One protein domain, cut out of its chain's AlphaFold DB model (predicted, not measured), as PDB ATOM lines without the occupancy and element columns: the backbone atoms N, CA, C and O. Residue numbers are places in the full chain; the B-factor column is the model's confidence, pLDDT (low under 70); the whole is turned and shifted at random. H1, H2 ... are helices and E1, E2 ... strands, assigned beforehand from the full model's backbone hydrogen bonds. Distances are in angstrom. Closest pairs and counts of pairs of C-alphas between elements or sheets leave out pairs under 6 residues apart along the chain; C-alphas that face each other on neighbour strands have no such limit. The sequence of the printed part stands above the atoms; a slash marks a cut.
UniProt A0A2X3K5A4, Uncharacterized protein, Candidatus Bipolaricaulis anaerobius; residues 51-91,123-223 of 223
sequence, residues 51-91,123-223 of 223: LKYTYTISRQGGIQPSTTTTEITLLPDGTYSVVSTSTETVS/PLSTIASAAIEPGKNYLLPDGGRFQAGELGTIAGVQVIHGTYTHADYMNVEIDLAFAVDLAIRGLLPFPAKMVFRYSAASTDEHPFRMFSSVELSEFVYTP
ATOM      1  N   LEU A  51      14.967 -25.450 -47.963       92.88
ATOM      2  CA  LEU A  51      14.632 -25.736 -46.569       92.88
ATOM      3  C   LEU A  51      13.121 -25.807 -46.401       92.88
ATOM      4  O   LEU A  51      12.406 -24.896 -46.801       92.88
ATOM      5  N   LYS A  52      12.645 -26.841 -45.718       94.62
ATOM      6  CA  LYS A  52      11.275 -26.922 -45.234       94.62
ATOM      7  C   LYS A  52      11.265 -27.410 -43.800       94.62
ATOM      8  O   LYS A  52      11.912 -28.402 -43.470       94.62
ATOM      9  N   TYR A  53      10.491 -26.745 -42.956       92.81
ATOM     10  CA  TYR A  53      10.192 -27.237 -41.619       92.81
ATOM     11  C   TYR A  53       8.733 -26.983 -41.257       92.81
ATOM     12  O   TYR A  53       8.148 -25.970 -41.648       92.81
ATOM     13  N   THR A  54       8.162 -27.894 -40.475       93.38
ATOM     14  CA  THR A  54       6.811 -27.765 -39.924       93.38
ATOM     15  C   THR A  54       6.864 -27.944 -38.417       93.38
ATOM     16  O   THR A  54       7.429 -28.916 -37.925       93.38
ATOM     17  N   TYR A  55       6.246 -27.017 -37.691       89.00
ATOM     18  CA  TYR A  55       5.995 -27.134 -36.263       89.00
ATOM     19  C   TYR A  55       4.528 -27.413 -36.001       89.00
ATOM     20  O   TYR A  55       3.651 -26.798 -36.607       89.00
ATOM     21  N   THR A  56       4.276 -28.299 -35.049       90.75
ATOM     22  CA  THR A  56       2.971 -28.524 -34.441       90.75
ATOM     23  C   THR A  56       2.966 -27.875 -33.065       90.75
ATOM     24  O   THR A  56       3.833 -28.150 -32.238       90.75
ATOM     25  N   ILE A  57       1.984 -27.017 -32.814       84.81
ATOM     26  CA  ILE A  57       1.834 -26.268 -31.573       84.81
ATOM     27  C   ILE A  57       0.542 -26.720 -30.900       84.81
ATOM     28  O   ILE A  57      -0.546 -26.554 -31.456       84.81
ATOM     29  N   SER A  58       0.647 -27.268 -29.695       84.38
ATOM     30  CA  SER A  58      -0.505 -27.689 -28.893       84.38
ATOM     31  C   SER A  58      -0.634 -26.795 -27.670       84.38
ATOM     32  O   SER A  58       0.364 -26.480 -27.034       84.38
ATOM     33  N   ARG A  59      -1.857 -26.390 -27.319       78.75
ATOM     34  CA  ARG A  59      -2.130 -25.548 -26.144       78.75
ATOM     35  C   ARG A  59      -3.163 -26.219 -25.253       78.75
ATOM     36  O   ARG A  59      -4.083 -26.874 -25.744       78.75
ATOM     37  N   GLN A  60      -3.036 -26.038 -23.947       70.38
ATOM     38  CA  GLN A  60      -4.026 -26.503 -22.987       70.38
ATOM     39  C   GLN A  60      -5.366 -25.806 -23.244       70.38
ATOM     40  O   GLN A  60      -5.428 -24.596 -23.435       70.38
ATOM     41  N   GLY A  61      -6.440 -26.597 -23.297       66.62
ATOM     42  CA  GLY A  61      -7.778 -26.115 -23.652       66.62
ATOM     43  C   GLY A  61      -8.020 -25.937 -25.158       66.62
ATOM     44  O   GLY A  61      -9.160 -25.716 -25.555       66.62
ATOM     45  N   GLY A  62      -6.992 -26.075 -26.005       64.88
ATOM     46  CA  GLY A  62      -7.145 -26.092 -27.459       64.88
ATOM     47  C   GLY A  62      -7.754 -27.407 -27.949       64.88
ATOM     48  O   GLY A  62      -7.353 -28.485 -27.515       64.88
ATOM     49  N   ILE A  63      -8.723 -27.323 -28.865       66.50
ATOM     50  CA  ILE A  63      -9.426 -28.501 -29.406       66.50
ATOM     51  C   ILE A  63      -8.549 -29.253 -30.422       66.50
ATOM     52  O   ILE A  63      -8.641 -30.473 -30.532       66.50
ATOM     53  N   GLN A  64      -7.700 -28.536 -31.164       76.25
ATOM     54  CA  GLN A  64      -6.789 -29.098 -32.161       76.25
ATOM     55  C   GLN A  64      -5.427 -28.392 -32.106       76.25
ATOM     56  O   GLN A  64      -5.389 -27.182 -31.860       76.25
ATOM     57  N   PRO A  65      -4.316 -29.108 -32.356       81.25
ATOM     58  CA  PRO A  65      -3.019 -28.481 -32.557       81.25
ATOM     59  C   PRO A  65      -3.050 -27.528 -33.755       81.25
ATOM     60  O   PRO A  65      -3.716 -27.784 -34.759       81.25
ATOM     61  N   SER A  66      -2.297 -26.441 -33.657       82.44
ATOM     62  CA  SER A  66      -1.993 -25.581 -34.798       82.44
ATOM     63  C   SER A  66      -0.715 -26.041 -35.477       82.44
ATOM     64  O   SER A  66       0.143 -26.655 -34.843       82.44
ATOM     65  N   THR A  67      -0.586 -25.774 -36.768       86.81
ATOM     66  CA  THR A  67       0.621 -26.096 -37.525       86.81
ATOM     67  C   THR A  67       1.165 -24.851 -38.193       86.81
ATOM     68  O   THR A  67       0.407 -24.046 -38.729       86.81
ATOM     69  N   THR A  68       2.483 -24.699 -38.184       84.62
ATOM     70  CA  THR A  68       3.181 -23.647 -38.920       84.62
ATOM     71  C   THR A  68       4.276 -24.283 -39.756       84.62
ATOM     72  O   THR A  68       5.232 -24.835 -39.219       84.62
ATOM     73  N   THR A  69       4.138 -24.189 -41.074       87.88
ATOM     74  CA  THR A  69       5.131 -24.639 -42.051       87.88
ATOM     75  C   THR A  69       5.838 -23.432 -42.638       87.88
ATOM     76  O   THR A  69       5.186 -22.448 -42.980       87.88
ATOM     77  N   THR A  70       7.157 -23.504 -42.781       85.88
ATOM     78  CA  THR A  70       7.935 -22.571 -43.601       85.88
ATOM     79  C   THR A  70       8.716 -23.352 -44.643       85.88
ATOM     80  O   THR A  70       9.324 -24.373 -44.327       85.88
ATOM     81  N   GLU A  71       8.684 -22.863 -45.876       90.56
ATOM     82  CA  GLU A  71       9.388 -23.418 -47.023       90.56
ATOM     83  C   GLU A  71      10.189 -22.308 -47.713       90.56
ATOM     84  O   GLU A  71       9.654 -21.240 -48.017       90.56
ATOM     85  N   ILE A  72      11.480 -22.557 -47.921       87.94
ATOM     86  CA  ILE A  72      12.441 -21.666 -48.566       87.94
ATOM     87  C   ILE A  72      12.975 -22.372 -49.809       87.94
ATOM     88  O   ILE A  72      13.561 -23.452 -49.711       87.94
ATOM     89  N   THR A  73      12.813 -21.734 -50.966       92.44
ATOM     90  CA  THR A  73      13.161 -22.311 -52.269       92.44
ATOM     91  C   THR A  73      13.947 -21.309 -53.105       92.44
ATOM     92  O   THR A  73      13.502 -20.174 -53.290       92.44
ATOM     93  N   LEU A  74      15.094 -21.732 -53.643       91.69
ATOM     94  CA  LEU A  74      15.865 -20.958 -54.619       91.69
ATOM     95  C   LEU A  74      15.120 -20.887 -55.961       91.69
ATOM     96  O   LEU A  74      14.698 -21.907 -56.509       91.69
ATOM     97  N   LEU A  75      14.979 -19.680 -56.501       94.12
ATOM     98  CA  LEU A  75      14.362 -19.416 -57.796       94.12
ATOM     99  C   LEU A  75      15.414 -19.368 -58.923       94.12
ATOM    100  O   LEU A  75      16.596 -19.132 -58.660       94.12
ATOM    101  N   PRO A  76      15.009 -19.559 -60.197       94.06
ATOM    102  CA  PRO A  76      15.939 -19.571 -61.333       94.06
ATOM    103  C   PRO A  76      16.742 -18.278 -61.533       94.06
ATOM    104  O   PRO A  76      17.781 -18.303 -62.185       94.06
ATOM    105  N   ASP A  77      16.262 -17.153 -61.005       93.31
ATOM    106  CA  ASP A  77      16.916 -15.842 -61.083       93.31
ATOM    107  C   ASP A  77      17.920 -15.585 -59.943       93.31
ATOM    108  O   ASP A  77      18.507 -14.506 -59.870       93.31
ATOM    109  N   GLY A  78      18.136 -16.569 -59.063       89.56
ATOM    110  CA  GLY A  78      19.041 -16.471 -57.919       89.56
ATOM    111  C   GLY A  78      18.417 -15.852 -56.666       89.56
ATOM    112  O   GLY A  78      19.112 -15.701 -55.662       89.56
ATOM    113  N   THR A  79      17.129 -15.499 -56.695       91.69
ATOM    114  CA  THR A  79      16.389 -15.020 -55.517       91.69
ATOM    115  C   THR A  79      15.751 -16.178 -54.741       91.69
ATOM    116  O   THR A  79      15.705 -17.309 -55.223       91.69
ATOM    117  N   TYR A  80      15.255 -15.925 -53.525       85.00
ATOM    118  CA  TYR A  80      14.581 -16.939 -52.707       85.00
ATOM    119  C   TYR A  80      13.092 -16.633 -52.546       85.00
ATOM    120  O   TYR A  80      12.709 -15.509 -52.218       85.00
ATOM    121  N   SER A  81      12.259 -17.660 -52.712       86.44
ATOM    122  CA  SER A  81      10.861 -17.656 -52.284       86.44
ATOM    123  C   SER A  81      10.778 -18.182 -50.856       86.44
ATOM    124  O   SER A  81      11.285 -19.268 -50.581       86.44
ATOM    125  N   VAL A  82      10.135 -17.431 -49.962       84.00
ATOM    126  CA  VAL A  82       9.876 -17.839 -48.575       84.00
ATOM    127  C   VAL A  82       8.370 -17.861 -48.360       84.00
ATOM    128  O   VAL A  82       7.713 -16.822 -48.422       84.00
ATOM    129  N   VAL A  83       7.817 -19.045 -48.111       82.88
ATOM    130  CA  VAL A  83       6.384 -19.248 -47.889       82.88
ATOM    131  C   VAL A  83       6.170 -19.791 -46.488       82.88
ATOM    132  O   VAL A  83       6.614 -20.891 -46.168       82.88
ATOM    133  N   SER A  84       5.441 -19.043 -45.663       79.00
ATOM    134  CA  SER A  84       5.013 -19.491 -44.339       79.00
ATOM    135  C   SER A  84       3.499 -19.677 -44.311       79.00
ATOM    136  O   SER A  84       2.743 -18.738 -44.551       79.00
ATOM    137  N   THR A  85       3.054 -20.889 -43.990       82.75
ATOM    138  CA  THR A  85       1.637 -21.248 -43.861       82.75
ATOM    139  C   THR A  85       1.353 -21.606 -42.413       82.75
ATOM    140  O   THR A  85       2.064 -22.419 -41.833       82.75
ATOM    141  N   SER A  86       0.327 -21.003 -41.810       78.31
ATOM    142  CA  SER A  86      -0.136 -21.368 -40.466       78.31
ATOM    143  C   SER A  86      -1.591 -21.805 -40.511       78.31
ATOM    144  O   SER A  86      -2.424 -21.104 -41.081       78.31
ATOM    145  N   THR A  87      -1.890 -22.953 -39.910       78.62
ATOM    146  CA  THR A  87      -3.246 -23.482 -39.767       78.62
ATOM    147  C   THR A  87      -3.594 -23.530 -38.295       78.62
ATOM    148  O   THR A  87      -2.879 -24.136 -37.500       78.62
ATOM    149  N   GLU A  88      -4.704 -22.904 -37.924       71.81
ATOM    150  CA  GLU A  88      -5.170 -22.865 -36.547       71.81
ATOM    151  C   GLU A  88      -6.686 -23.056 -36.518       71.81
ATOM    152  O   GLU A  88      -7.413 -22.477 -37.325       71.81
ATOM    153  N   THR A  89      -7.163 -23.882 -35.589       71.31
ATOM    154  CA  THR A  89      -8.592 -23.995 -35.281       71.31
ATOM    155  C   THR A  89      -8.836 -23.303 -33.949       71.31
ATOM    156  O   THR A  89      -8.460 -23.833 -32.905       71.31
ATOM    157  N   VAL A  90      -9.454 -22.124 -33.983       69.62
ATOM    158  CA  VAL A  90      -9.809 -21.347 -32.785       69.62
ATOM    159  C   VAL A  90     -11.318 -21.127 -32.687       69.62
ATOM    160  O   VAL A  90     -12.032 -21.225 -33.688       69.62
ATOM    161  N   SER A  91     -11.817 -20.821 -31.486       64.56
ATOM    162  CA  SER A  91     -13.199 -20.363 -31.306       64.56
ATOM    163  C   SER A  91     -13.405 -18.989 -31.949       64.56
ATOM    164  O   SER A  91     -12.455 -18.228 -32.134       64.56
ATOM    165  N   PRO A 123      18.410 -16.635 -21.864       71.69
ATOM    166  CA  PRO A 123      19.576 -17.393 -21.411       71.69
ATOM    167  C   PRO A 123      19.748 -18.742 -22.126       71.69
ATOM    168  O   PRO A 123      20.881 -19.219 -22.262       71.69
ATOM    169  N   LEU A 124      18.673 -19.314 -22.694       72.19
ATOM    170  CA  LEU A 124      18.732 -20.531 -23.519       72.19
ATOM    171  C   LEU A 124      19.496 -20.332 -24.837       72.19
ATOM    172  O   LEU A 124      19.962 -21.315 -25.415       72.19
ATOM    173  N   SER A 125      19.710 -19.091 -25.286       70.19
ATOM    174  CA  SER A 125      20.559 -18.798 -26.455       70.19
ATOM    175  C   SER A 125      22.011 -19.274 -26.269       70.19
ATOM    176  O   SER A 125      22.667 -19.703 -27.226       70.19
ATOM    177  N   THR A 126      22.491 -19.303 -25.019       74.44
ATOM    178  CA  THR A 126      23.810 -19.845 -24.652       74.44
ATOM    179  C   THR A 126      23.893 -21.343 -24.944       74.44
ATOM    180  O   THR A 126      24.906 -21.837 -25.428       74.44
ATOM    181  N   ILE A 127      22.802 -22.075 -24.699       79.31
ATOM    182  CA  ILE A 127      22.699 -23.509 -24.996       79.31
ATOM    183  C   ILE A 127      22.496 -23.739 -26.490       79.31
ATOM    184  O   ILE A 127      23.092 -24.650 -27.061       79.31
ATOM    185  N   ALA A 128      21.713 -22.881 -27.145       71.31
ATOM    186  CA  ALA A 128      21.458 -22.979 -28.575       71.31
ATOM    187  C   ALA A 128      22.753 -22.907 -29.402       71.31
ATOM    188  O   ALA A 128      22.869 -23.606 -30.402       71.31
ATOM    189  N   SER A 129      23.761 -22.151 -28.966       76.00
ATOM    190  CA  SER A 129      25.041 -22.014 -29.678       76.00
ATOM    191  C   SER A 129      26.147 -22.979 -29.221       76.00
ATOM    192  O   SER A 129      27.184 -23.069 -29.878       76.00
ATOM    193  N   ALA A 130      25.940 -23.728 -28.134       82.88
ATOM    194  CA  ALA A 130      26.950 -24.611 -27.556       82.88
ATOM    195  C   ALA A 130      26.767 -26.084 -27.956       82.88
ATOM    196  O   ALA A 130      25.653 -26.571 -28.185       82.88
ATOM    197  N   ALA A 131      27.875 -26.828 -27.979       86.75
ATOM    198  CA  ALA A 131      27.829 -28.285 -28.000       86.75
ATOM    199  C   ALA A 131      27.291 -28.792 -26.652       86.75
ATOM    200  O   ALA A 131      27.795 -28.419 -25.592       86.75
ATOM    201  N   ILE A 132      26.257 -29.632 -26.700       89.12
ATOM    202  CA  ILE A 132      25.588 -30.175 -25.515       89.12
ATOM    203  C   ILE A 132      25.946 -31.657 -25.418       89.12
ATOM    204  O   ILE A 132      25.760 -32.415 -26.369       89.12
ATOM    205  N   GLU A 133      26.446 -32.063 -24.261       89.69
ATOM    206  CA  GLU A 133      26.819 -33.434 -23.946       89.69
ATOM    207  C   GLU A 133      25.704 -34.115 -23.130       89.69
ATOM    208  O   GLU A 133      25.179 -33.512 -22.186       89.69
ATOM    209  N   PRO A 134      25.363 -35.380 -23.434       94.12
ATOM    210  CA  PRO A 134      24.393 -36.149 -22.657       94.12
ATOM    211  C   PRO A 134      24.764 -36.263 -21.174       94.12
ATOM    212  O   PRO A 134      25.929 -36.447 -20.815       94.12
ATOM    213  N   GLY A 135      23.761 -36.180 -20.297       92.75
ATOM    214  CA  GLY A 135      23.915 -36.337 -18.847       92.75
ATOM    215  C   GLY A 135      24.596 -35.168 -18.123       92.75
ATOM    216  O   GLY A 135      24.830 -35.254 -16.913       92.75
ATOM    217  N   LYS A 136      24.944 -34.079 -18.820       93.56
ATOM    218  CA  LYS A 136      25.553 -32.890 -18.208       93.56
ATOM    219  C   LYS A 136      24.510 -31.913 -17.680       93.56
ATOM    220  O   LYS A 136      23.390 -31.821 -18.169       93.56
ATOM    221  N   ASN A 137      24.927 -31.130 -16.689       92.50
ATOM    222  CA  ASN A 137      24.165 -30.000 -16.177       92.50
ATOM    223  C   ASN A 137      24.870 -28.704 -16.564       92.50
ATOM    224  O   ASN A 137      26.066 -28.559 -16.316       92.50
ATOM    225  N   TYR A 138      24.113 -27.769 -17.122       91.06
ATOM    226  CA  TYR A 138      24.580 -26.459 -17.542       91.06
ATOM    227  C   TYR A 138      23.888 -25.397 -16.695       91.06
ATOM    228  O   TYR A 138      22.659 -25.343 -16.653       91.06
ATOM    229  N   LEU A 139      24.678 -24.575 -16.006       89.81
ATOM    230  CA  LEU A 139      24.183 -23.391 -15.310       89.81
ATOM    231  C   LEU A 139      24.192 -22.218 -16.291       89.81
ATOM    232  O   LEU A 139      25.211 -21.963 -16.935       89.81
ATOM    233  N   LEU A 140      23.056 -21.545 -16.420       87.56
ATOM    234  CA  LEU A 140      22.867 -20.410 -17.310       87.56
ATOM    235  C   LEU A 140      23.121 -19.084 -16.572       87.56
ATOM    236  O   LEU A 140      23.075 -19.050 -15.339       87.56
ATOM    237  N   PRO A 141      23.405 -17.989 -17.304       79.12
ATOM    238  CA  PRO A 141      23.755 -16.697 -16.704       79.12
ATOM    239  C   PRO A 141      22.693 -16.083 -15.779       79.12
ATOM    240  O   PRO A 141      23.040 -15.287 -14.913       79.12
ATOM    241  N   ASP A 142      21.425 -16.441 -15.959       77.19
ATOM    242  CA  ASP A 142      20.283 -15.989 -15.155       77.19
ATOM    243  C   ASP A 142      20.075 -16.804 -13.869       77.19
ATOM    244  O   ASP A 142      19.252 -16.444 -13.038       77.19
ATOM    245  N   GLY A 143      20.836 -17.886 -13.672       83.12
ATOM    246  CA  GLY A 143      20.606 -18.841 -12.587       83.12
ATOM    247  C   GLY A 143      19.688 -19.999 -12.980       83.12
ATOM    248  O   GLY A 143      19.463 -20.904 -12.169       83.12
ATOM    249  N   GLY A 144      19.212 -20.030 -14.227       86.81
ATOM    250  CA  GLY A 144      18.546 -21.179 -14.810       86.81
ATOM    251  C   GLY A 144      19.491 -22.371 -14.963       86.81
ATOM    252  O   GLY A 144      20.707 -22.235 -15.108       86.81
ATOM    253  N   ARG A 145      18.942 -23.582 -14.940       91.50
ATOM    254  CA  ARG A 145      19.689 -24.826 -15.119       91.50
ATOM    255  C   ARG A 145      19.090 -25.618 -16.262       91.50
ATOM    256  O   ARG A 145      17.912 -25.958 -16.227       91.50
ATOM    257  N   PHE A 146      19.929 -25.983 -17.225       92.88
ATOM    258  CA  PHE A 146      19.596 -26.946 -18.265       92.88
ATOM    259  C   PHE A 146      20.262 -28.292 -17.962       92.88
ATOM    260  O   PHE A 146      21.489 -28.404 -17.928       92.88
ATOM    261  N   GLN A 147      19.457 -29.320 -17.718       95.62
ATOM    262  CA  GLN A 147      19.917 -30.688 -17.517       95.62
ATOM    263  C   GLN A 147      19.762 -31.468 -18.819       95.62
ATOM    264  O   GLN A 147      18.648 -31.803 -19.218       95.62
ATOM    265  N   ALA A 148      20.880 -31.764 -19.474       95.50
ATOM    266  CA  ALA A 148      20.903 -32.578 -20.676       95.50
ATOM    267  C   ALA A 148      20.652 -34.049 -20.318       95.50
ATOM    268  O   ALA A 148      21.342 -34.637 -19.483       95.50
ATOM    269  N   GLY A 149      19.648 -34.631 -20.958       95.31
ATOM    270  CA  GLY A 149      19.262 -36.025 -20.838       95.31
ATOM    271  C   GLY A 149      19.827 -36.866 -21.977       95.31
ATOM    272  O   GLY A 149      21.012 -36.787 -22.311       95.31
ATOM    273  N   GLU A 150      18.964 -37.703 -22.544       96.12
ATOM    274  CA  GLU A 150      19.315 -38.677 -23.573       96.12
ATOM    275  C   GLU A 150      19.274 -38.086 -24.988       96.12
ATOM    276  O   GLU A 150      18.621 -37.073 -25.269       96.12
ATOM    277  N   LEU A 151      19.973 -38.756 -25.902       96.94
ATOM    278  CA  LEU A 151      19.860 -38.503 -27.333       96.94
ATOM    279  C   LEU A 151      18.573 -39.133 -27.876       96.94
ATOM    280  O   LEU A 151      18.175 -40.215 -27.455       96.94
ATOM    281  N   GLY A 152      17.953 -38.484 -28.854       96.94
ATOM    282  CA  GLY A 152      16.746 -38.967 -29.519       96.94
ATOM    283  C   GLY A 152      16.655 -38.480 -30.958       96.94
ATOM    284  O   GLY A 152      17.569 -37.829 -31.459       96.94
ATOM    285  N   THR A 153      15.539 -38.760 -31.623       97.81
ATOM    286  CA  THR A 153      15.294 -38.305 -32.998       97.81
ATOM    287  C   THR A 153      13.907 -37.687 -33.097       97.81
ATOM    288  O   THR A 153      12.933 -38.295 -32.658       97.81
ATOM    289  N   ILE A 154      13.809 -36.502 -33.701       97.44
ATOM    290  CA  ILE A 154      12.544 -35.797 -33.953       97.44
ATOM    291  C   ILE A 154      12.531 -35.351 -35.412       97.44
ATOM    292  O   ILE A 154      13.474 -34.707 -35.859       97.44
ATOM    293  N   ALA A 155      11.489 -35.721 -36.162       96.50
ATOM    294  CA  ALA A 155      11.351 -35.408 -37.591       96.50
ATOM    295  C   ALA A 155      12.608 -35.735 -38.434       96.50
ATOM    296  O   ALA A 155      12.972 -34.995 -39.342       96.50
ATOM    297  N   GLY A 156      13.299 -36.835 -38.112       96.25
ATOM    298  CA  GLY A 156      14.540 -37.245 -38.785       96.25
ATOM    299  C   GLY A 156      15.805 -36.497 -38.341       96.25
ATOM    300  O   GLY A 156      16.895 -36.845 -38.784       96.25
ATOM    301  N   VAL A 157      15.693 -35.521 -37.437       96.56
ATOM    302  CA  VAL A 157      16.818 -34.778 -36.858       96.56
ATOM    303  C   VAL A 157      17.275 -35.450 -35.566       96.56
ATOM    304  O   VAL A 157      16.466 -35.694 -34.670       96.56
ATOM    305  N   GLN A 158      18.575 -35.723 -35.443       97.56
ATOM    306  CA  GLN A 158      19.171 -36.177 -34.186       97.56
ATOM    307  C   GLN A 158      19.138 -35.034 -33.167       97.56
ATOM    308  O   GLN A 158      19.667 -33.949 -33.419       97.56
ATOM    309  N   VAL A 159      18.553 -35.286 -32.002       97.25
ATOM    310  CA  VAL A 159      18.376 -34.307 -30.929       97.25
ATOM    311  C   VAL A 159      18.986 -34.781 -29.616       97.25
ATOM    312  O   VAL A 159      19.201 -35.974 -29.405       97.25
ATOM    313  N   ILE A 160      19.236 -33.829 -28.726       96.88
ATOM    314  CA  ILE A 160      19.499 -34.051 -27.309       96.88
ATOM    315  C   ILE A 160      18.345 -33.470 -26.502       96.88
ATOM    316  O   ILE A 160      18.030 -32.283 -26.616       96.88
ATOM    317  N   HIS A 161      17.692 -34.329 -25.724       97.25
ATOM    318  CA  HIS A 161      16.637 -33.919 -24.811       97.25
ATOM    319  C   HIS A 161      17.250 -33.279 -23.572       97.25
ATOM    320  O   HIS A 161      18.354 -33.629 -23.160       97.25
ATOM    321  N   GLY A 162      16.529 -32.366 -22.945       95.69
ATOM    322  CA  GLY A 162      16.900 -31.866 -21.637       95.69
ATOM    323  C   GLY A 162      15.803 -31.034 -21.015       95.69
ATOM    324  O   GLY A 162      14.851 -30.636 -21.682       95.69
ATOM    325  N   THR A 163      15.960 -30.770 -19.732       95.19
ATOM    326  CA  THR A 163      14.967 -30.055 -18.941       95.19
ATOM    327  C   THR A 163      15.584 -28.771 -18.419       95.19
ATOM    328  O   THR A 163      16.666 -28.775 -17.828       95.19
ATOM    329  N   TYR A 164      14.903 -27.663 -18.675       91.25
ATOM    330  CA  TYR A 164      15.233 -26.353 -18.152       91.25
ATOM    331  C   TYR A 164      14.369 -26.036 -16.931       91.25
ATOM    332  O   TYR A 164      13.146 -26.178 -16.965       91.25
ATOM    333  N   THR A 165      15.023 -25.583 -15.867       90.06
ATOM    334  CA  THR A 165      14.402 -25.133 -14.616       90.06
ATOM    335  C   THR A 165      15.040 -23.820 -14.175       90.06
ATOM    336  O   THR A 165      16.186 -23.542 -14.525       90.06
ATOM    337  N   HIS A 166      14.321 -23.014 -13.396       85.88
ATOM    338  CA  HIS A 166      14.834 -21.752 -12.867       85.88
ATOM    339  C   HIS A 166      14.530 -21.639 -11.372       85.88
ATOM    340  O   HIS A 166      13.432 -21.984 -10.937       85.88
ATOM    341  N   ALA A 167      15.492 -21.150 -10.584       82.56
ATOM    342  CA  ALA A 167      15.361 -21.080  -9.126       82.56
ATOM    343  C   ALA A 167      14.192 -20.181  -8.683       82.56
ATOM    344  O   ALA A 167      13.449 -20.546  -7.776       82.56
ATOM    345  N   ASP A 168      13.984 -19.061  -9.377       79.00
ATOM    346  CA  ASP A 168      12.889 -18.125  -9.079       79.00
ATOM    347  C   ASP A 168      11.511 -18.606  -9.575       79.00
ATOM    348  O   ASP A 168      10.485 -18.058  -9.178       79.00
ATOM    349  N   TYR A 169      11.469 -19.650 -10.412       79.75
ATOM    350  CA  TYR A 169      10.244 -20.190 -11.013       79.75
ATOM    351  C   TYR A 169      10.148 -21.701 -10.780       79.75
ATOM    352  O   TYR A 169      10.080 -22.495 -11.715       79.75
ATOM    353  N   MET A 170      10.140 -22.116  -9.508       80.38
ATOM    354  CA  MET A 170      10.137 -23.537  -9.114       80.38
ATOM    355  C   MET A 170       8.897 -24.322  -9.565       80.38
ATOM    356  O   MET A 170       8.887 -25.549  -9.540       80.38
ATOM    357  N   ASN A 171       7.838 -23.621  -9.952       79.25
ATOM    358  CA  ASN A 171       6.602 -24.189 -10.469       79.25
ATOM    359  C   ASN A 171       6.565 -24.273 -12.002       79.25
ATOM    360  O   ASN A 171       5.532 -24.657 -12.551       79.25
ATOM    361  N   VAL A 172       7.656 -23.926 -12.692       81.19
ATOM    362  CA  VAL A 172       7.774 -23.991 -14.151       81.19
ATOM    363  C   VAL A 172       8.920 -24.912 -14.549       81.19
ATOM    364  O   VAL A 172      10.038 -24.815 -14.051       81.19
ATOM    365  N   GLU A 173       8.634 -25.784 -15.508       88.56
ATOM    366  CA  GLU A 173       9.609 -26.668 -16.132       88.56
ATOM    367  C   GLU A 173       9.451 -26.585 -17.650       88.56
ATOM    368  O   GLU A 173       8.328 -26.541 -18.164       88.56
ATOM    369  N   ILE A 174      10.568 -26.563 -18.379       89.44
ATOM    370  CA  ILE A 174      10.551 -26.602 -19.841       89.44
ATOM    371  C   ILE A 174      11.352 -27.801 -20.329       89.44
ATOM    372  O   ILE A 174      12.574 -27.832 -20.192       89.44
ATOM    373  N   ASP A 175      10.683 -28.752 -20.971       93.75
ATOM    374  CA  ASP A 175      11.381 -29.794 -21.718       93.75
ATOM    375  C   ASP A 175      11.778 -29.261 -23.085       93.75
ATOM    376  O   ASP A 175      10.952 -28.742 -23.837       93.75
ATOM    377  N   LEU A 176      13.038 -29.449 -23.438       94.12
ATOM    378  CA  LEU A 176      13.623 -29.003 -24.689       94.12
ATOM    379  C   LEU A 176      14.238 -30.196 -25.419       94.12
ATOM    380  O   LEU A 176      14.728 -31.143 -24.803       94.12
ATOM    381  N   ALA A 177      14.254 -30.139 -26.747       95.81
ATOM    382  CA  ALA A 177      15.089 -31.005 -27.565       95.81
ATOM    383  C   ALA A 177      15.823 -30.167 -28.610       95.81
ATOM    384  O   ALA A 177      15.205 -29.595 -29.508       95.81
ATOM    385  N   PHE A 178      17.145 -30.086 -28.494       93.88
ATOM    386  CA  PHE A 178      17.983 -29.342 -29.432       93.88
ATOM    387  C   PHE A 178      18.566 -30.283 -30.478       93.88
ATOM    388  O   PHE A 178      19.035 -31.362 -30.123       93.88
ATOM    389  N   ALA A 179      18.607 -29.873 -31.749       94.31
ATOM    390  CA  ALA A 179      19.359 -30.610 -32.767       94.31
ATOM    391  C   ALA A 179      20.831 -30.729 -32.338       94.31
ATOM    392  O   ALA A 179      21.416 -29.743 -31.894       94.31
ATOM    393  N   VAL A 180      21.428 -31.918 -32.422       93.88
ATOM    394  CA  VAL A 180      22.839 -32.131 -32.041       93.88
ATOM    395  C   VAL A 180      23.771 -31.422 -33.021       93.88
ATOM    396  O   VAL A 180      24.752 -30.809 -32.608       93.88
ATOM    397  N   ASP A 181      23.425 -31.465 -34.308       92.38
ATOM    398  CA  ASP A 181      24.119 -30.725 -35.354       92.38
ATOM    399  C   ASP A 181      23.809 -29.223 -35.239       92.38
ATOM    400  O   ASP A 181      22.656 -28.796 -35.366       92.38
ATOM    401  N   LEU A 182      24.849 -28.419 -35.003       89.25
ATOM    402  CA  LEU A 182      24.746 -26.965 -34.885       89.25
ATOM    403  C   LEU A 182      24.316 -26.293 -36.194       89.25
ATOM    404  O   LEU A 182      23.641 -25.266 -36.139       89.25
ATOM    405  N   ALA A 183      24.657 -26.866 -37.353       88.62
ATOM    406  CA  ALA A 183      24.209 -26.348 -38.640       88.62
ATOM    407  C   ALA A 183      22.690 -26.491 -38.761       88.62
ATOM    408  O   ALA A 183      22.006 -25.504 -39.015       88.62
ATOM    409  N   ILE A 184      22.148 -27.680 -38.471       90.56
ATOM    410  CA  ILE A 184      20.693 -27.910 -38.449       90.56
ATOM    411  C   ILE A 184      20.022 -27.023 -37.400       90.56
ATOM    412  O   ILE A 184      19.002 -26.397 -37.678       90.56
ATOM    413  N   ARG A 185      20.599 -26.924 -36.199       88.06
ATOM    414  CA  ARG A 185      20.054 -26.091 -35.123       88.06
ATOM    415  C   ARG A 185      19.940 -24.618 -35.529       88.06
ATOM    416  O   ARG A 185      18.958 -23.975 -35.177       88.06
ATOM    417  N   GLY A 186      20.907 -24.101 -36.289       84.00
ATOM    418  CA  GLY A 186      20.893 -22.731 -36.805       84.00
ATOM    419  C   GLY A 186      19.806 -22.450 -37.851       84.00
ATOM    420  O   GLY A 186      19.450 -21.284 -38.031       84.00
ATOM    421  N   LEU A 187      19.269 -23.492 -38.500       86.62
ATOM    422  CA  LEU A 187      18.188 -23.408 -39.493       86.62
ATOM    423  C   LEU A 187      16.785 -23.385 -38.869       86.62
ATOM    424  O   LEU A 187      15.813 -23.114 -39.573       86.62
ATOM    425  N   LEU A 188      16.654 -23.705 -37.579       86.50
ATOM    426  CA  LEU A 188      15.361 -23.881 -36.924       86.50
ATOM    427  C   LEU A 188      14.995 -22.676 -36.042       86.50
ATOM    428  O   LEU A 188      15.781 -22.329 -35.162       86.50
ATOM    429  N   PRO A 189      13.783 -22.098 -36.189       79.50
ATOM    430  CA  PRO A 189      13.302 -20.977 -35.372       79.50
ATOM    431  C   PRO A 189      12.906 -21.366 -33.938       79.50
ATOM    432  O   PRO A 189      12.452 -20.534 -33.167       79.50
ATOM    433  N   PHE A 190      12.983 -22.647 -33.592       83.56
ATOM    434  CA  PHE A 190      12.726 -23.206 -32.267       83.56
ATOM    435  C   PHE A 190      13.633 -24.430 -32.103       83.56
ATOM    436  O   PHE A 190      14.110 -24.982 -33.099       83.56
ATOM    437  N   PRO A 191      13.897 -24.901 -30.877       90.25
ATOM    438  CA  PRO A 191      14.394 -26.253 -30.690       90.25
ATOM    439  C   PRO A 191      13.391 -27.236 -31.313       90.25
ATOM    440  O   PRO A 191      12.196 -26.949 -31.402       90.25
ATOM    441  N   ALA A 192      13.857 -28.423 -31.697       93.75
ATOM    442  CA  ALA A 192      13.005 -29.451 -32.292       93.75
ATOM    443  C   ALA A 192      11.830 -29.851 -31.381       93.75
ATOM    444  O   ALA A 192      10.811 -30.343 -31.859       93.75
ATOM    445  N   LYS A 193      11.950 -29.620 -30.070       94.69
ATOM    446  CA  LYS A 193      10.843 -29.705 -29.119       94.69
ATOM    447  C   LYS A 193      10.988 -28.663 -28.026       94.69
ATOM    448  O   LYS A 193      12.091 -28.434 -27.536       94.69
ATOM    449  N   MET A 194       9.867 -28.098 -27.614       90.44
ATOM    450  CA  MET A 194       9.732 -27.225 -26.459       90.44
ATOM    451  C   MET A 194       8.381 -27.511 -25.810       90.44
ATOM    452  O   MET A 194       7.345 -27.305 -26.433       90.44
ATOM    453  N   VAL A 195       8.366 -28.018 -24.582       90.25
ATOM    454  CA  VAL A 195       7.136 -28.278 -23.826       90.25
ATOM    455  C   VAL A 195       7.199 -27.485 -22.549       90.25
ATOM    456  O   VAL A 195       8.064 -27.723 -21.714       90.25
ATOM    457  N   PHE A 196       6.248 -26.582 -22.379       84.06
ATOM    458  CA  PHE A 196       6.116 -25.835 -21.153       84.06
ATOM    459  C   PHE A 196       5.163 -26.542 -20.199       84.06
ATOM    460  O   PHE A 196       4.018 -26.872 -20.543       84.06
ATOM    461  N   ARG A 197       5.640 -26.741 -18.975       84.25
ATOM    462  CA  ARG A 197       4.887 -27.332 -17.884       84.25
ATOM    463  C   ARG A 197       4.801 -26.376 -16.707       84.25
ATOM    464  O   ARG A 197       5.739 -25.646 -16.408       84.25
ATOM    465  N   TYR A 198       3.662 -26.427 -16.031       81.62
ATOM    466  CA  TYR A 198       3.363 -25.618 -14.860       81.62
ATOM    467  C   TYR A 198       2.762 -26.478 -13.748       81.62
ATOM    468  O   TYR A 198       1.952 -27.368 -14.027       81.62
ATOM    469  N   SER A 199       3.111 -26.192 -12.496       79.88
ATOM    470  CA  SER A 199       2.437 -26.735 -11.316       79.88
ATOM    471  C   SER A 199       1.729 -25.628 -10.530       79.88
ATOM    472  O   SER A 199       2.286 -24.564 -10.286       79.88
ATOM    473  N   ALA A 200       0.486 -25.874 -10.110       67.81
ATOM    474  CA  ALA A 200      -0.312 -24.891  -9.371       67.81
ATOM    475  C   ALA A 200       0.169 -24.658  -7.927       67.81
ATOM    476  O   ALA A 200      -0.226 -23.669  -7.316       67.81
ATOM    477  N   ALA A 201       1.037 -25.522  -7.399       61.69
ATOM    478  CA  ALA A 201       1.774 -25.267  -6.169       61.69
ATOM    479  C   ALA A 201       3.188 -25.848  -6.277       61.69
ATOM    480  O   ALA A 201       3.412 -26.832  -6.978       61.69
ATOM    481  N   SER A 202       4.134 -25.263  -5.547       55.22
ATOM    482  CA  SER A 202       5.522 -25.737  -5.461       55.22
ATOM    483  C   SER A 202       5.699 -26.980  -4.575       55.22
ATOM    484  O   SER A 202       6.829 -27.357  -4.270       55.22
ATOM    485  N   THR A 203       4.606 -27.606  -4.128       54.00
ATOM    486  CA  THR A 203       4.617 -28.834  -3.325       54.00
ATOM    487  C   THR A 203       4.478 -30.076  -4.207       54.00
ATOM    488  O   THR A 203       3.738 -30.070  -5.192       54.00
ATOM    489  N   ASP A 204       5.132 -31.172  -3.801       55.12
ATOM    490  CA  ASP A 204       5.144 -32.487  -4.477       55.12
ATOM    491  C   ASP A 204       3.746 -33.104  -4.724       55.12
ATOM    492  O   ASP A 204       3.612 -34.114  -5.414       55.12
ATOM    493  N   GLU A 205       2.683 -32.512  -4.174       55.56
ATOM    494  CA  GLU A 205       1.301 -32.987  -4.296       55.56
ATOM    495  C   GLU A 205       0.607 -32.559  -5.601       55.56
ATOM    496  O   GLU A 205      -0.464 -33.080  -5.930       55.56
ATOM    497  N   HIS A 206       1.206 -31.652  -6.382       58.69
ATOM    498  CA  HIS A 206       0.647 -31.211  -7.659       58.69
ATOM    499  C   HIS A 206       1.555 -31.594  -8.835       58.69
ATOM    500  O   HIS A 206       2.651 -31.055  -8.972       58.69
ATOM    501  N   PRO A 207       1.114 -32.506  -9.728       74.62
ATOM    502  CA  PRO A 207       1.914 -32.879 -10.884       74.62
ATOM    503  C   PRO A 207       1.981 -31.720 -11.877       74.62
ATOM    504  O   PRO A 207       0.966 -31.074 -12.162       74.62
ATOM    505  N   PHE A 208       3.163 -31.518 -12.456       78.38
ATOM    506  CA  PHE A 208       3.367 -30.616 -13.580       78.38
ATOM    507  C   PHE A 208       2.396 -30.937 -14.721       78.38
ATOM    508  O   PHE A 208       2.291 -32.074 -15.188       78.38
ATOM    509  N   ARG A 209       1.687 -29.914 -15.195       79.75
ATOM    510  CA  ARG A 209       0.754 -30.009 -16.317       79.75
ATOM    511  C   ARG A 209       1.315 -29.254 -17.502       79.75
ATOM    512  O   ARG A 209       1.754 -28.117 -17.369       79.75
ATOM    513  N   MET A 210       1.261 -29.879 -18.671       78.50
ATOM    514  CA  MET A 210       1.557 -29.199 -19.927       78.50
ATOM    515  C   MET A 210       0.521 -28.100 -20.163       78.50
ATOM    516  O   MET A 210      -0.682 -28.375 -20.135       78.50
ATOM    517  N   PHE A 211       0.992 -26.886 -20.443       77.56
ATOM    518  CA  PHE A 211       0.125 -25.799 -20.898       77.56
ATOM    519  C   PHE A 211       0.346 -25.450 -22.373       77.56
ATOM    520  O   PHE A 211      -0.593 -25.033 -23.047       77.56
ATOM    521  N   SER A 212       1.555 -25.659 -22.898       80.56
ATOM    522  CA  SER A 212       1.876 -25.436 -24.307       80.56
ATOM    523  C   SER A 212       3.009 -26.352 -24.757       80.56
ATOM    524  O   SER A 212       3.915 -26.658 -23.979       80.56
ATOM    525  N   SER A 213       2.973 -26.795 -26.007       87.31
ATOM    526  CA  SER A 213       4.082 -27.488 -26.651       87.31
ATOM    527  C   SER A 213       4.276 -27.003 -28.076       87.31
ATOM    528  O   SER A 213       3.317 -26.674 -28.769       87.31
ATOM    529  N   VAL A 214       5.528 -26.993 -28.509       87.62
ATOM    530  CA  VAL A 214       5.969 -26.765 -29.880       87.62
ATOM    531  C   VAL A 214       6.864 -27.942 -30.245       87.62
ATOM    532  O   VAL A 214       7.842 -28.213 -29.552       87.62
ATOM    533  N   GLU A 215       6.520 -28.677 -31.295       94.44
ATOM    534  CA  GLU A 215       7.275 -29.855 -31.725       94.44
ATOM    535  C   GLU A 215       7.459 -29.844 -33.240       94.44
ATOM    536  O   GLU A 215       6.512 -29.615 -33.991       94.44
ATOM    537  N   LEU A 216       8.692 -30.066 -33.682       95.06
ATOM    538  CA  LEU A 216       9.057 -30.196 -35.082       95.06
ATOM    539  C   LEU A 216       8.446 -31.492 -35.623       95.06
ATOM    540  O   LEU A 216       8.794 -32.586 -35.185       95.06
ATOM    541  N   SER A 217       7.524 -31.371 -36.570       96.06
ATOM    542  CA  SER A 217       6.832 -32.503 -37.189       96.06
ATOM    543  C   SER A 217       7.375 -32.852 -38.572       96.06
ATOM    544  O   SER A 217       7.208 -33.980 -39.029       96.06
ATOM    545  N   GLU A 218       8.076 -31.923 -39.222       97.12
ATOM    546  CA  GLU A 218       8.737 -32.146 -40.508       97.12
ATOM    547  C   GLU A 218      10.012 -31.309 -40.595       97.12
ATOM    548  O   GLU A 218      10.011 -30.144 -40.194       97.12
ATOM    549  N   PHE A 219      11.077 -31.884 -41.152       96.50
ATOM    550  CA  PHE A 219      12.302 -31.173 -41.500       96.50
ATOM    551  C   PHE A 219      12.914 -31.763 -42.770       96.50
ATOM    552  O   PHE A 219      13.139 -32.969 -42.861       96.50
ATOM    553  N   VAL A 220      13.195 -30.902 -43.743       96.62
ATOM    554  CA  VAL A 220      13.883 -31.243 -44.987       96.62
ATOM    555  C   VAL A 220      14.865 -30.126 -45.300       96.62
ATOM    556  O   VAL A 220      14.477 -28.963 -45.375       96.62
ATOM    557  N   TYR A 221      16.129 -30.480 -45.512       94.50
ATOM    558  CA  TYR A 221      17.151 -29.543 -45.952       94.50
ATOM    559  C   TYR A 221      17.989 -30.170 -47.065       94.50
ATOM    560  O   TYR A 221      18.521 -31.269 -46.899       94.50
ATOM    561  N   THR A 222      18.097 -29.458 -48.185       93.62
ATOM    562  CA  THR A 222      18.930 -29.829 -49.331       93.62
ATOM    563  C   THR A 222      19.825 -28.633 -49.655       93.62
ATOM    564  O   THR A 222      19.288 -27.630 -50.125       93.62
ATOM    565  N   PRO A 223      21.138 -28.694 -49.370       88.56
ATOM    566  CA  PRO A 223      22.064 -27.587 -49.616       88.56
ATOM    567  C   PRO A 223      22.208 -27.239 -51.102       88.56
ATOM    568  O   PRO A 223      22.034 -28.144 -51.952       88.56
TER     569      PRO A 223
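Overview. This is residues 51 to 91 and 123 to 223 of the 223 residues of an uncharacterized protein of Candidatus Bipolaricaulis anaerobius (UniProt A0A2X3K5A4). One long, twisted antiparallel sheet of nine strands bends back on itself at one end, where the leaf E6, E5 and E4 folds partly face to face with the leaf E3, E2, E1, E9 and E8, with E7 as the hinge. Two short helices, H1 and H2, pack on one and the same face of it. The printed part has 142 residues, in the order E1 E2 E3 H1 E4 E5 E6 E7 H2 E8 E9; the class is mostly strand. The sheet's order is E3, E2, E1, E9, E8, E7, E6, E5, E4. The whole is only just compact, close to loose, with a radius of gyration of the C-alphas of 16.9 A and spans of 59 by 42 by 25 A.

Along the chain. E1, residues 51 to 59, begins at C-alpha 51 (14.632, -25.736, -46.569) and measures 26.4 A. E2 is residues 66 to 74, 27.1 A, and E3 residues 80 to 87, 23.0 A. After the cut come H1, residues 123 to 128, which begins at C-alpha 123 (19.576, -17.393, -21.411), and E4, residues 137 to 139. E5, residues 144 to 154, measures 24.8 A and bends by 82 degrees at residue 151. E6 is residues 157 to 166, 27.4 A, and E7 residues 172 to 179, 22.9 A. H2 is residues 182 to 187 and E8 residues 193 to 198. E9, residues 209 to 222, measures 37.7 A and ends at C-alpha 222 (18.930, -29.829, -49.331).

Arrangement. E1, E2 and E3 form a meander, each strand the antiparallel neighbour of the one before, with N 53 and O 70 at 3.0 A and N 69 and O 85 at 2.8 A. E1 also has E9 as antiparallel neighbour, N 52 to O 220 being 2.8 A. E9 and E8 form a hairpin, with N 194 and O 214 at 2.8 A; E8 also has E7 as antiparallel neighbour, with N 175 and O 195 within hydrogen-bond range at 2.9 A. E4, E5, E6 and E7 form a second meander, with N 138 and O 146 at 2.8 A, N 152 and O 159 at 2.9 A and N 162 and O 176 at 2.9 A. Between the leaves, the closest C-alphas of E5 and E9, those of Ile 154 and Leu 216, are 6.7 A apart. E3 and E4, the edge strands, are apart. H1 is on the sheet at a height of 7.1 A, only just over none of its strands, with 2 of its C-alphas falling on E5. H2 is on the same face at a height of 7.3 A, over none. The two helices are close but not clearly touching, the C-alphas of Ala 128 and Arg 185 being 7.4 A apart. In H2 every O i to N i+4 pair is within hydrogen-bond range; in H1, 1 of 2.

Size, cuts and confidence. The C-alphas farthest apart, those of Asp 77 and Glu 205, are 61.3 A apart. Residues 92 to 122 are not printed; C-alphas 91 and 123 are 34.4 A apart across this cut. Of the links that are printed whole, none is long. The mean pLDDT of the printed part is 85.4; residues 61 to 63, 90 to 91 and 200 to 206 are under 70.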